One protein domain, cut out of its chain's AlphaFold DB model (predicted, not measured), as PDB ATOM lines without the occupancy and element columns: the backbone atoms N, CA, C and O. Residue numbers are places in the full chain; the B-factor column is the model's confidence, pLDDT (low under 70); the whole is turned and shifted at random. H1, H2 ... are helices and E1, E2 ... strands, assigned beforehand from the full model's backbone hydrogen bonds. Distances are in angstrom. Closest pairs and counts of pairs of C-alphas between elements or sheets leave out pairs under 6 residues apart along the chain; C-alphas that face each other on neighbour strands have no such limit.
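What this domain is: This is residues 53 to 123 of the 282 residues of the protein "Glycine--tRNA ligase" of mine drainage metagenome (UniProt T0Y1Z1). With little regular structure, a long winding stretch, residues 53 to 89, leads to strand E1 and then to a small hairpin, E2 and E3, with one short helix, H1, beside it. The 71 printed residues have 17 in named elements, E1, E2, E3, H1 along the chain, class mixed; the E2 - E3 sheet is antiparallel. The whole is loose, radius of gyration of the C-alphas 13.9 A, spanning 34 by 30 by 22 A.

How they stand to each other: Look at residues 74 to 75, parallel to residues 92 to 93 of E1, residues 90 to 93. E2, residues 95 to 97, and E3, residues 106 to 108, form a hairpin; N 96 and O 107 are 2.9 A apart, within hydrogen-bond range. Find H1, residues 115 to 121, where every O i to N i+4 pair is within range; its closest C-alphas to E3 are Ala 118 and Val 107, 6.8 A. E1 and H1 are apart.

Where its parts are: From C-alpha 90 at (242.730, 235.365, 219.318) E1 runs 9.1 A; E2 runs 6.8 A, E3 6.5 A; H1 runs 9.9 A to C-alpha 121 at (267.023, 234.493, 222.081).

The domain as a whole: The farthest C-alphas, Asp 62 and Glu 117, are 36.9 A apart. The printed part has no cut; no printed residue is under 70 in pLDDT.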
ATOM      1  N   PRO A  53     245.064 255.252 222.788       88.25
ATOM      2  CA  PRO A  53     244.859 256.334 221.832       88.25
ATOM      3  C   PRO A  53     245.308 255.902 220.428       88.25
ATOM      4  O   PRO A  53     246.479 256.004 220.060       88.25
ATOM      5  N   ILE A  54     244.365 255.422 219.617       86.81
ATOM      6  CA  ILE A  54     244.628 254.957 218.250       86.81
ATOM      7  C   ILE A  54     244.178 256.021 217.246       86.81
ATOM      8  O   ILE A  54     242.993 256.170 216.960       86.81
ATOM      9  N   ALA A  55     245.135 256.737 216.651       84.56
ATOM     10  CA  ALA A  55     244.841 257.812 215.696       84.56
ATOM     11  C   ALA A  55     244.171 257.325 214.394       84.56
ATOM     12  O   ALA A  55     243.433 258.076 213.758       84.56
ATOM     13  N   LYS A  56     244.465 256.092 213.961       88.12
ATOM     14  CA  LYS A  56     243.956 255.497 212.712       88.12
ATOM     15  C   LYS A  56     243.639 254.011 212.918       88.12
ATOM     16  O   LYS A  56     244.470 253.170 212.568       88.12
ATOM     17  N   PRO A  57     242.485 253.677 213.519       88.56
ATOM     18  CA  PRO A  57     242.088 252.291 213.695       88.56
ATOM     19  C   PRO A  57     241.748 251.673 212.336       88.56
ATOM     20  O   PRO A  57     241.239 252.340 211.434       88.56
ATOM     21  N   MET A  58     242.040 250.388 212.186       88.88
ATOM     22  CA  MET A  58     241.695 249.599 211.011       88.88
ATOM     23  C   MET A  58     240.667 248.545 211.382       88.88
ATOM     24  O   MET A  58     240.692 248.020 212.490       88.88
ATOM     25  N   ARG A  59     239.804 248.209 210.423       89.38
ATOM     26  CA  ARG A  59     238.904 247.055 210.470       89.38
ATOM     27  C   ARG A  59     239.352 246.055 209.411       89.38
ATOM     28  O   ARG A  59     239.821 246.467 208.349       89.38
ATOM     29  N   TRP A  60     239.239 244.763 209.690       86.94
ATOM     30  CA  TRP A  60     239.658 243.696 208.778       86.94
ATOM     31  C   TRP A  60     238.647 242.550 208.774       86.94
ATOM     32  O   TRP A  60     238.052 242.228 209.803       86.94
ATOM     33  N   GLY A  61     238.477 241.934 207.600       83.12
ATOM     34  CA  GLY A  61     237.446 240.925 207.370       83.12
ATOM     35  C   GLY A  61     236.041 241.464 207.649       83.12
ATOM     36  O   GLY A  61     235.786 242.664 207.531       83.12
ATOM     37  N   ASP A  62     235.157 240.567 208.079       83.56
ATOM     38  CA  ASP A  62     233.751 240.883 208.350       83.56
ATOM     39  C   ASP A  62     233.481 241.196 209.834       83.56
ATOM     40  O   ASP A  62     232.336 241.369 210.252       83.56
ATOM     41  N   HIS A  63     234.532 241.310 210.652       84.00
ATOM     42  CA  HIS A  63     234.405 241.569 212.085       84.00
ATOM     43  C   HIS A  63     234.077 243.038 212.388       84.00
ATOM     44  O   HIS A  63     234.442 243.962 211.657       84.00
ATOM     45  N   ALA A  64     233.409 243.270 213.520       83.88
ATOM     46  CA  ALA A  64     233.141 244.614 214.040       83.88
ATOM     47  C   ALA A  64     234.345 245.227 214.784       83.88
ATOM     48  O   ALA A  64     234.312 246.396 215.157       83.88
ATOM     49  N   TRP A  65     235.399 244.442 215.019       86.31
ATOM     50  CA  TRP A  65     236.570 244.869 215.778       86.31
ATOM     51  C   TRP A  65     237.433 245.873 215.018       86.31
ATOM     52  O   TRP A  65     237.593 245.776 213.801       86.31
ATOM     53  N   SER A  66     238.054 246.796 215.753       86.62
ATOM     54  CA  SER A  66     239.025 247.733 215.194       86.62
ATOM     55  C   SER A  66     240.248 247.892 216.092       86.62
ATOM     56  O   SER A  66     240.103 248.092 217.296       86.62
ATOM     57  N   PHE A  67     241.440 247.857 215.503       90.38
ATOM     58  CA  PHE A  67     242.721 248.064 216.192       90.38
ATOM     59  C   PHE A  67     243.759 248.649 215.223       90.38
ATOM     60  O   PHE A  67     243.479 248.813 214.036       90.38
ATOM     61  N   VAL A  68     244.965 248.979 215.696       89.50
ATOM     62  CA  VAL A  68     246.025 249.573 214.850       89.50
ATOM     63  C   VAL A  68     246.394 248.652 213.676       89.50
ATOM     64  O   VAL A  68     246.606 249.114 212.549       89.50
ATOM     65  N   ARG A  69     246.472 247.343 213.944       89.44
ATOM     66  CA  ARG A  69     246.775 246.261 212.996       89.44
ATOM     67  C   ARG A  69     246.094 244.961 213.451       89.44
ATOM     68  O   ARG A  69     245.774 244.858 214.633       89.44
ATOM     69  N   PRO A  70     245.902 243.974 212.558       90.00
ATOM     70  CA  PRO A  70     245.394 242.663 212.953       90.00
ATOM     71  C   PRO A  70     246.269 242.007 214.031       90.00
ATOM     72  O   PRO A  70     247.495 241.980 213.910       90.00
ATOM     73  N   LEU A  71     245.632 241.478 215.078       91.06
ATOM     74  CA  LEU A  71     246.292 240.692 216.119       91.06
ATOM     75  C   LEU A  71     246.547 239.269 215.603       91.06
ATOM     76  O   LEU A  71     245.657 238.659 215.017       91.06
ATOM     77  N   HIS A  72     247.752 238.741 215.821       92.00
ATOM     78  CA  HIS A  72     248.140 237.409 215.337       92.00
ATOM     79  C   HIS A  72     248.331 236.375 216.452       92.00
ATOM     80  O   HIS A  72     248.120 235.188 216.224       92.00
ATOM     81  N   TRP A  73     248.751 236.805 217.638       95.31
ATOM     82  CA  TRP A  73     248.895 235.962 218.821       95.31
ATOM     83  C   TRP A  73     248.673 236.815 220.068       95.31
ATOM     84  O   TRP A  73     248.835 238.034 220.030       95.31
ATOM     85  N   LEU A  74     248.310 236.159 221.165       95.94
ATOM     86  CA  LEU A  74     248.099 236.777 222.464       95.94
ATOM     87  C   LEU A  74     248.822 235.936 223.518       95.94
ATOM     88  O   LEU A  74     248.678 234.712 223.529       95.94
ATOM     89  N   VAL A  75     249.597 236.587 224.386       96.69
ATOM     90  CA  VAL A  75     250.235 235.946 225.538       96.69
ATOM     91  C   VAL A  75     249.761 236.628 226.806       96.69
ATOM     92  O   VAL A  75     249.956 237.829 226.967       96.69
ATOM     93  N   VAL A  76     249.131 235.853 227.689       95.88
ATOM     94  CA  VAL A  76     248.654 236.308 228.999       95.88
ATOM     95  C   VAL A  76     249.049 235.250 230.020       95.88
ATOM     96  O   VAL A  76     248.524 234.136 229.998       95.88
ATOM     97  N   LEU A  77     250.013 235.587 230.874       95.12
ATOM     98  CA  LEU A  77     250.585 234.681 231.867       95.12
ATOM     99  C   LEU A  77     250.492 235.286 233.268       95.12
ATOM    100  O   LEU A  77     250.667 236.491 233.441       95.12
ATOM    101  N   HIS A  78     250.274 234.429 234.259       93.62
ATOM    102  CA  HIS A  78     250.479 234.724 235.673       93.62
ATOM    103  C   HIS A  78     251.375 233.624 236.251       93.62
ATOM    104  O   HIS A  78     250.949 232.473 236.367       93.62
ATOM    105  N   GLY A  79     252.641 233.953 236.530       94.44
ATOM    106  CA  GLY A  79     253.670 232.930 236.727       94.44
ATOM    107  C   GLY A  79     253.807 232.064 235.469       94.44
ATOM    108  O   GLY A  79     253.951 232.589 234.367       94.44
ATOM    109  N   ASP A  80     253.711 230.746 235.616       95.81
ATOM    110  CA  ASP A  80     253.752 229.761 234.525       95.81
ATOM    111  C   ASP A  80     252.362 229.393 233.960       95.81
ATOM    112  O   ASP A  80     252.249 228.587 233.022       95.81
ATOM    113  N   GLN A  81     251.295 229.983 234.510       95.06
ATOM    114  CA  GLN A  81     249.914 229.685 234.142       95.06
ATOM    115  C   GLN A  81     249.429 230.607 233.028       95.06
ATOM    116  O   GLN A  81     249.519 231.829 233.124       95.06
ATOM    117  N   VAL A  82     248.859 230.008 231.980       95.94
ATOM    118  CA  VAL A  82     248.147 230.750 230.934       95.94
ATOM    119  C   VAL A  82     246.778 231.142 231.469       95.94
ATOM    120  O   VAL A  82     246.018 230.278 231.899       95.94
ATOM    121  N   ILE A  83     246.470 232.435 231.424       94.69
ATOM    122  CA  ILE A  83     245.147 232.946 231.781       94.69
ATOM    123  C   ILE A  83     244.239 232.853 230.561       94.69
ATOM    124  O   ILE A  83     244.618 233.300 229.477       94.69
ATOM    125  N   ASP A  84     243.049 232.276 230.738       92.81
ATOM    126  CA  ASP A  84     242.050 232.218 229.674       92.81
ATOM    127  C   ASP A  84     241.540 233.630 229.373       92.81
ATOM    128  O   ASP A  84     240.899 234.281 230.198       92.81
ATOM    129  N   ALA A  85     241.911 234.129 228.201       93.88
ATOM    130  CA  ALA A  85     241.557 235.446 227.711       93.88
ATOM    131  C   ALA A  85     241.505 235.400 226.185       93.88
ATOM    132  O   ALA A  85     242.264 234.674 225.537       93.88
ATOM    133  N   GLU A  86     240.634 236.210 225.596       93.25
ATOM    134  CA  GLU A  86     240.499 236.315 224.150       93.25
ATOM    135  C   GLU A  86     240.401 237.784 223.749       93.25
ATOM    136  O   GLU A  86     239.608 238.547 224.301       93.25
ATOM    137  N   LEU A  87     241.201 238.183 222.762       92.00
ATOM    138  CA  LEU A  87     241.110 239.500 222.145       92.00
ATOM    139  C   LEU A  87     240.994 239.343 220.641       92.00
ATOM    140  O   LEU A  87     241.810 238.671 220.020       92.00
ATOM    141  N   PHE A  88     240.007 240.010 220.041       90.75
ATOM    142  CA  PHE A  88     239.842 240.050 218.586       90.75
ATOM    143  C   PHE A  88     239.835 238.652 217.927       90.75
ATOM    144  O   PHE A  88     240.409 238.471 216.853       90.75
ATOM    145  N   GLY A  89     239.224 237.659 218.588       89.81
ATOM    146  CA  GLY A  89     239.166 236.267 218.122       89.81
ATOM    147  C   GLY A  89     240.449 235.456 218.338       89.81
ATOM    148  O   GLY A  89     240.544 234.323 217.870       89.81
ATOM    149  N   VAL A  90     241.452 236.018 219.017       93.50
ATOM    150  CA  VAL A  90     242.730 235.365 219.318       93.50
ATOM    151  C   VAL A  90     242.774 235.006 220.797       93.50
ATOM    152  O   VAL A  90     242.809 235.887 221.659       93.50
ATOM    153  N   ARG A  91     242.801 233.702 221.087       95.94
ATOM    154  CA  ARG A  91     242.941 233.189 222.454       95.94
ATOM    155  C   ARG A  91     244.371 233.302 222.957       95.94
ATOM    156  O   ARG A  91     245.328 233.106 222.204       95.94
ATOM    157  N   ALA A  92     244.498 233.590 224.246       96.69
ATOM    158  CA  ALA A  92     245.765 233.645 224.940       96.69
ATOM    159  C   ALA A  92     246.441 232.269 224.959       96.69
ATOM    160  O   ALA A  92     245.826 231.233 225.211       96.69
ATOM    161  N   THR A  93     247.739 232.268 224.689       97.06
ATOM    162  CA  THR A  93     248.610 231.101 224.823       97.06
ATOM    163  C   THR A  93     249.930 231.541 225.454       97.06
ATOM    164  O   THR A  93     250.105 232.698 225.812       97.06
ATOM    165  N   ARG A  94     250.902 230.639 225.566       97.25
ATOM    166  CA  ARG A  94     252.284 230.983 225.941       97.25
ATOM    167  C   ARG A  94     253.233 231.141 224.749       97.25
ATOM    168  O   ARG A  94     254.441 231.266 224.929       97.25
ATOM    169  N   HIS A  95     252.707 231.061 223.526       97.50
ATOM    170  CA  HIS A  95     253.509 231.169 222.315       97.50
ATOM    171  C   HIS A  95     253.519 232.611 221.823       97.50
ATOM    172  O   HIS A  95     252.494 233.147 221.403       97.50
ATOM    173  N   SER A  96     254.704 233.210 221.826       97.25
ATOM    174  CA  SER A  96     254.977 234.438 221.088       97.25
ATOM    175  C   SER A  96     255.615 234.114 219.733       97.25
ATOM    176  O   SER A  96     255.620 232.962 219.276       97.25
ATOM    177  N   ARG A  97     256.169 235.123 219.064       97.38
ATOM    178  CA  ARG A  97     256.852 234.991 217.778       97.38
ATOM    179  C   ARG A  97     258.219 235.659 217.832       97.38
ATOM    180  O   ARG A  97     258.366 236.728 218.413       97.38
ATOM    181  N   GLY A  98     259.206 235.022 217.212       97.62
ATOM    182  CA  GLY A  98     260.527 235.610 217.027       97.62
ATOM    183  C   GLY A  98     260.590 236.552 215.829       97.62
ATOM    184  O   GLY A  98     259.633 236.695 215.061       97.62
ATOM    185  N   HIS A  99     261.761 237.156 215.644       97.81
ATOM    186  CA  HIS A  99     261.999 238.161 214.618       97.81
ATOM    187  C   HIS A  99     261.618 237.677 213.213       97.81
ATOM    188  O   HIS A  99     262.084 236.625 212.756       97.81
ATOM    189  N   ARG A 100     260.857 238.492 212.470       95.00
ATOM    190  CA  ARG A 100     260.256 238.122 211.170       95.00
ATOM    191  C   ARG A 100     261.236 237.548 210.143       95.00
ATOM    192  O   ARG A 100     260.843 236.710 209.335       95.00
ATOM    193  N   PHE A 101     262.483 238.010 210.146       94.88
ATOM    194  CA  PHE A 101     263.495 237.586 209.169       94.88
ATOM    195  C   PHE A 101     264.565 236.656 209.743       94.88
ATOM    196  O   PHE A 101     265.140 235.867 209.002       94.88
ATOM    197  N   MET A 102     264.835 236.736 211.048       96.75
ATOM    198  CA  MET A 102     266.003 236.081 211.659       96.75
ATOM    199  C   MET A 102     265.624 234.894 212.544       96.75
ATOM    200  O   MET A 102     266.442 234.006 212.757       96.75
ATOM    201  N   ALA A 103     264.385 234.857 213.031       96.50
ATOM    202  CA  ALA A 103     263.879 233.805 213.901       96.50
ATOM    203  C   ALA A 103     262.357 233.669 213.741       96.50
ATOM    204  O   ALA A 103     261.606 233.743 214.708       96.50
ATOM    205  N   ASN A 104     261.881 233.478 212.504       96.12
ATOM    206  CA  ASN A 104     260.450 233.418 212.191       96.12
ATOM    207  C   ASN A 104     259.803 232.089 212.622       96.12
ATOM    208  O   ASN A 104     259.326 231.302 211.800       96.12
ATOM    209  N   LYS A 105     259.820 231.817 213.923       96.31
ATOM    210  CA  LYS A 105     259.289 230.616 214.563       96.31
ATOM    211  C   LYS A 105     258.518 231.013 215.828       96.31
ATOM    212  O   LYS A 105     258.731 232.114 216.342       96.31
ATOM    213  N   PRO A 106     257.594 230.162 216.311       97.44
ATOM    214  CA  PRO A 106     256.985 230.362 217.619       97.44
ATOM    215  C   PRO A 106     258.058 230.383 218.710       97.44
ATOM    216  O   PRO A 106     259.032 229.633 218.631       97.44
ATOM    217  N   VAL A 107     257.865 231.230 219.715       98.25
ATOM    218  CA  VAL A 107     258.735 231.338 220.893       98.25
ATOM    219  C   VAL A 107     257.939 230.871 222.097       98.25
ATOM    220  O   VAL A 107     256.905 231.457 222.412       98.25
ATOM    221  N   TRP A 108     258.403 229.803 222.739       97.69
ATOM    222  CA  TRP A 108     257.810 229.309 223.976       97.69
ATOM    223  C   TRP A 108     258.240 230.193 225.142       97.69
ATOM    224  O   TRP A 108     259.436 230.365 225.376       97.69
ATOM    225  N   ILE A 109     257.267 230.725 225.875       98.19
ATOM    226  CA  ILE A 109     257.500 231.472 227.108       98.19
ATOM    227  C   ILE A 109     257.173 230.543 228.278       98.19
ATOM    228  O   ILE A 109     256.054 230.038 228.389       98.19
ATOM    229  N   THR A 110     258.176 230.269 229.112       97.25
ATOM    230  CA  THR A 110     258.037 229.350 230.250       97.25
ATOM    231  C   THR A 110     257.126 229.935 231.324       97.25
ATOM    232  O   THR A 110     256.204 229.250 231.766       97.25
ATOM    233  N   ASP A 111     257.353 231.202 231.666       97.50
ATOM    234  CA  ASP A 111     256.642 231.963 232.687       97.50
ATOM    235  C   ASP A 111     256.668 233.471 232.366       97.50
ATOM    236  O   ASP A 111     257.334 233.925 231.428       97.50
ATOM    237  N   ALA A 112     255.904 234.240 233.140       95.69
ATOM    238  CA  ALA A 112     255.720 235.677 232.979       95.69
ATOM    239  C   ALA A 112     256.996 236.518 233.163       95.69
ATOM    240  O   ALA A 112     256.995 237.659 232.714       95.69
ATOM    241  N   ASP A 113     258.070 235.987 233.757       96.94
ATOM    242  CA  ASP A 113     259.336 236.707 233.965       96.94
ATOM    243  C   ASP A 113     260.367 236.370 232.871       96.94
ATOM    244  O   ASP A 113     261.189 237.205 232.486       96.94
ATOM    245  N   ALA A 114     260.290 235.171 232.286       96.81
ATOM    246  CA  ALA A 114     261.233 234.676 231.280       96.81
ATOM    247  C   ALA A 114     261.020 235.237 229.859       96.81
ATOM    248  O   ALA A 114     261.843 235.006 228.966       96.81
ATOM    249  N   TRP A 115     259.917 235.947 229.601       96.94
ATOM    250  CA  TRP A 115     259.523 236.332 228.238       96.94
ATOM    251  C   TRP A 115     260.533 237.251 227.536       96.94
ATOM    252  O   TRP A 115     260.737 237.108 226.329       96.94
ATOM    253  N   VAL A 116     261.180 238.164 228.273       97.06
ATOM    254  CA  VAL A 116     262.164 239.104 227.710       97.06
ATOM    255  C   VAL A 116     263.350 238.338 227.133       97.06
ATOM    256  O   VAL A 116     263.716 238.534 225.974       97.06
ATOM    257  N   GLU A 117     263.910 237.413 227.910       97.62
ATOM    258  CA  GLU A 117     265.062 236.616 227.489       97.62
ATOM    259  C   GLU A 117     264.689 235.590 226.410       97.62
ATOM    260  O   GLU A 117     265.457 235.371 225.468       97.62
ATOM    261  N   ALA A 118     263.475 235.028 226.460       97.81
ATOM    262  CA  ALA A 118     262.965 234.163 225.397       97.81
ATOM    263  C   ALA A 118     262.875 234.904 224.047       97.81
ATOM    264  O   ALA A 118     263.318 234.388 223.016       97.81
ATOM    265  N   LEU A 119     262.349 236.135 224.045       98.12
ATOM    266  CA  LEU A 119     262.293 236.982 222.848       98.12
ATOM    267  C   LEU A 119     263.682 237.425 222.385       98.12
ATOM    268  O   LEU A 119     263.960 237.396 221.182       98.12
ATOM    269  N   ARG A 120     264.584 237.743 223.318       97.88
ATOM    270  CA  ARG A 120     265.980 238.075 223.011       97.88
ATOM    271  C   ARG A 120     266.677 236.936 222.275       97.88
ATOM    272  O   ARG A 120     267.299 237.175 221.236       97.88
ATOM    273  N   GLY A 121     266.520 235.699 222.753       97.50
ATOM    274  CA  GLY A 121     267.023 234.493 222.081       97.50
ATOM    275  C   GLY A 121     266.448 234.305 220.672       97.50
ATOM    276  O   GLY A 121     267.104 233.746 219.793       97.50
ATOM    277  N   ALA A 122     265.260 234.856 220.421       98.00
ATOM    278  CA  ALA A 122     264.597 234.893 219.123       98.00
ATOM    279  C   ALA A 122     264.794 236.222 218.363       98.00
ATOM    280  O   ALA A 122     263.983 236.572 217.501       98.00
ATOM    281  N   LYS A 123     265.887 236.945 218.648       98.06
ATOM    282  CA  LYS A 123     266.301 238.185 217.967       98.06
ATOM    283  C   LYS A 123     265.282 239.329 218.082       98.06
ATOM    284  O   LYS A 123     265.147 240.120 217.155       98.06
TER     285      LYS A 123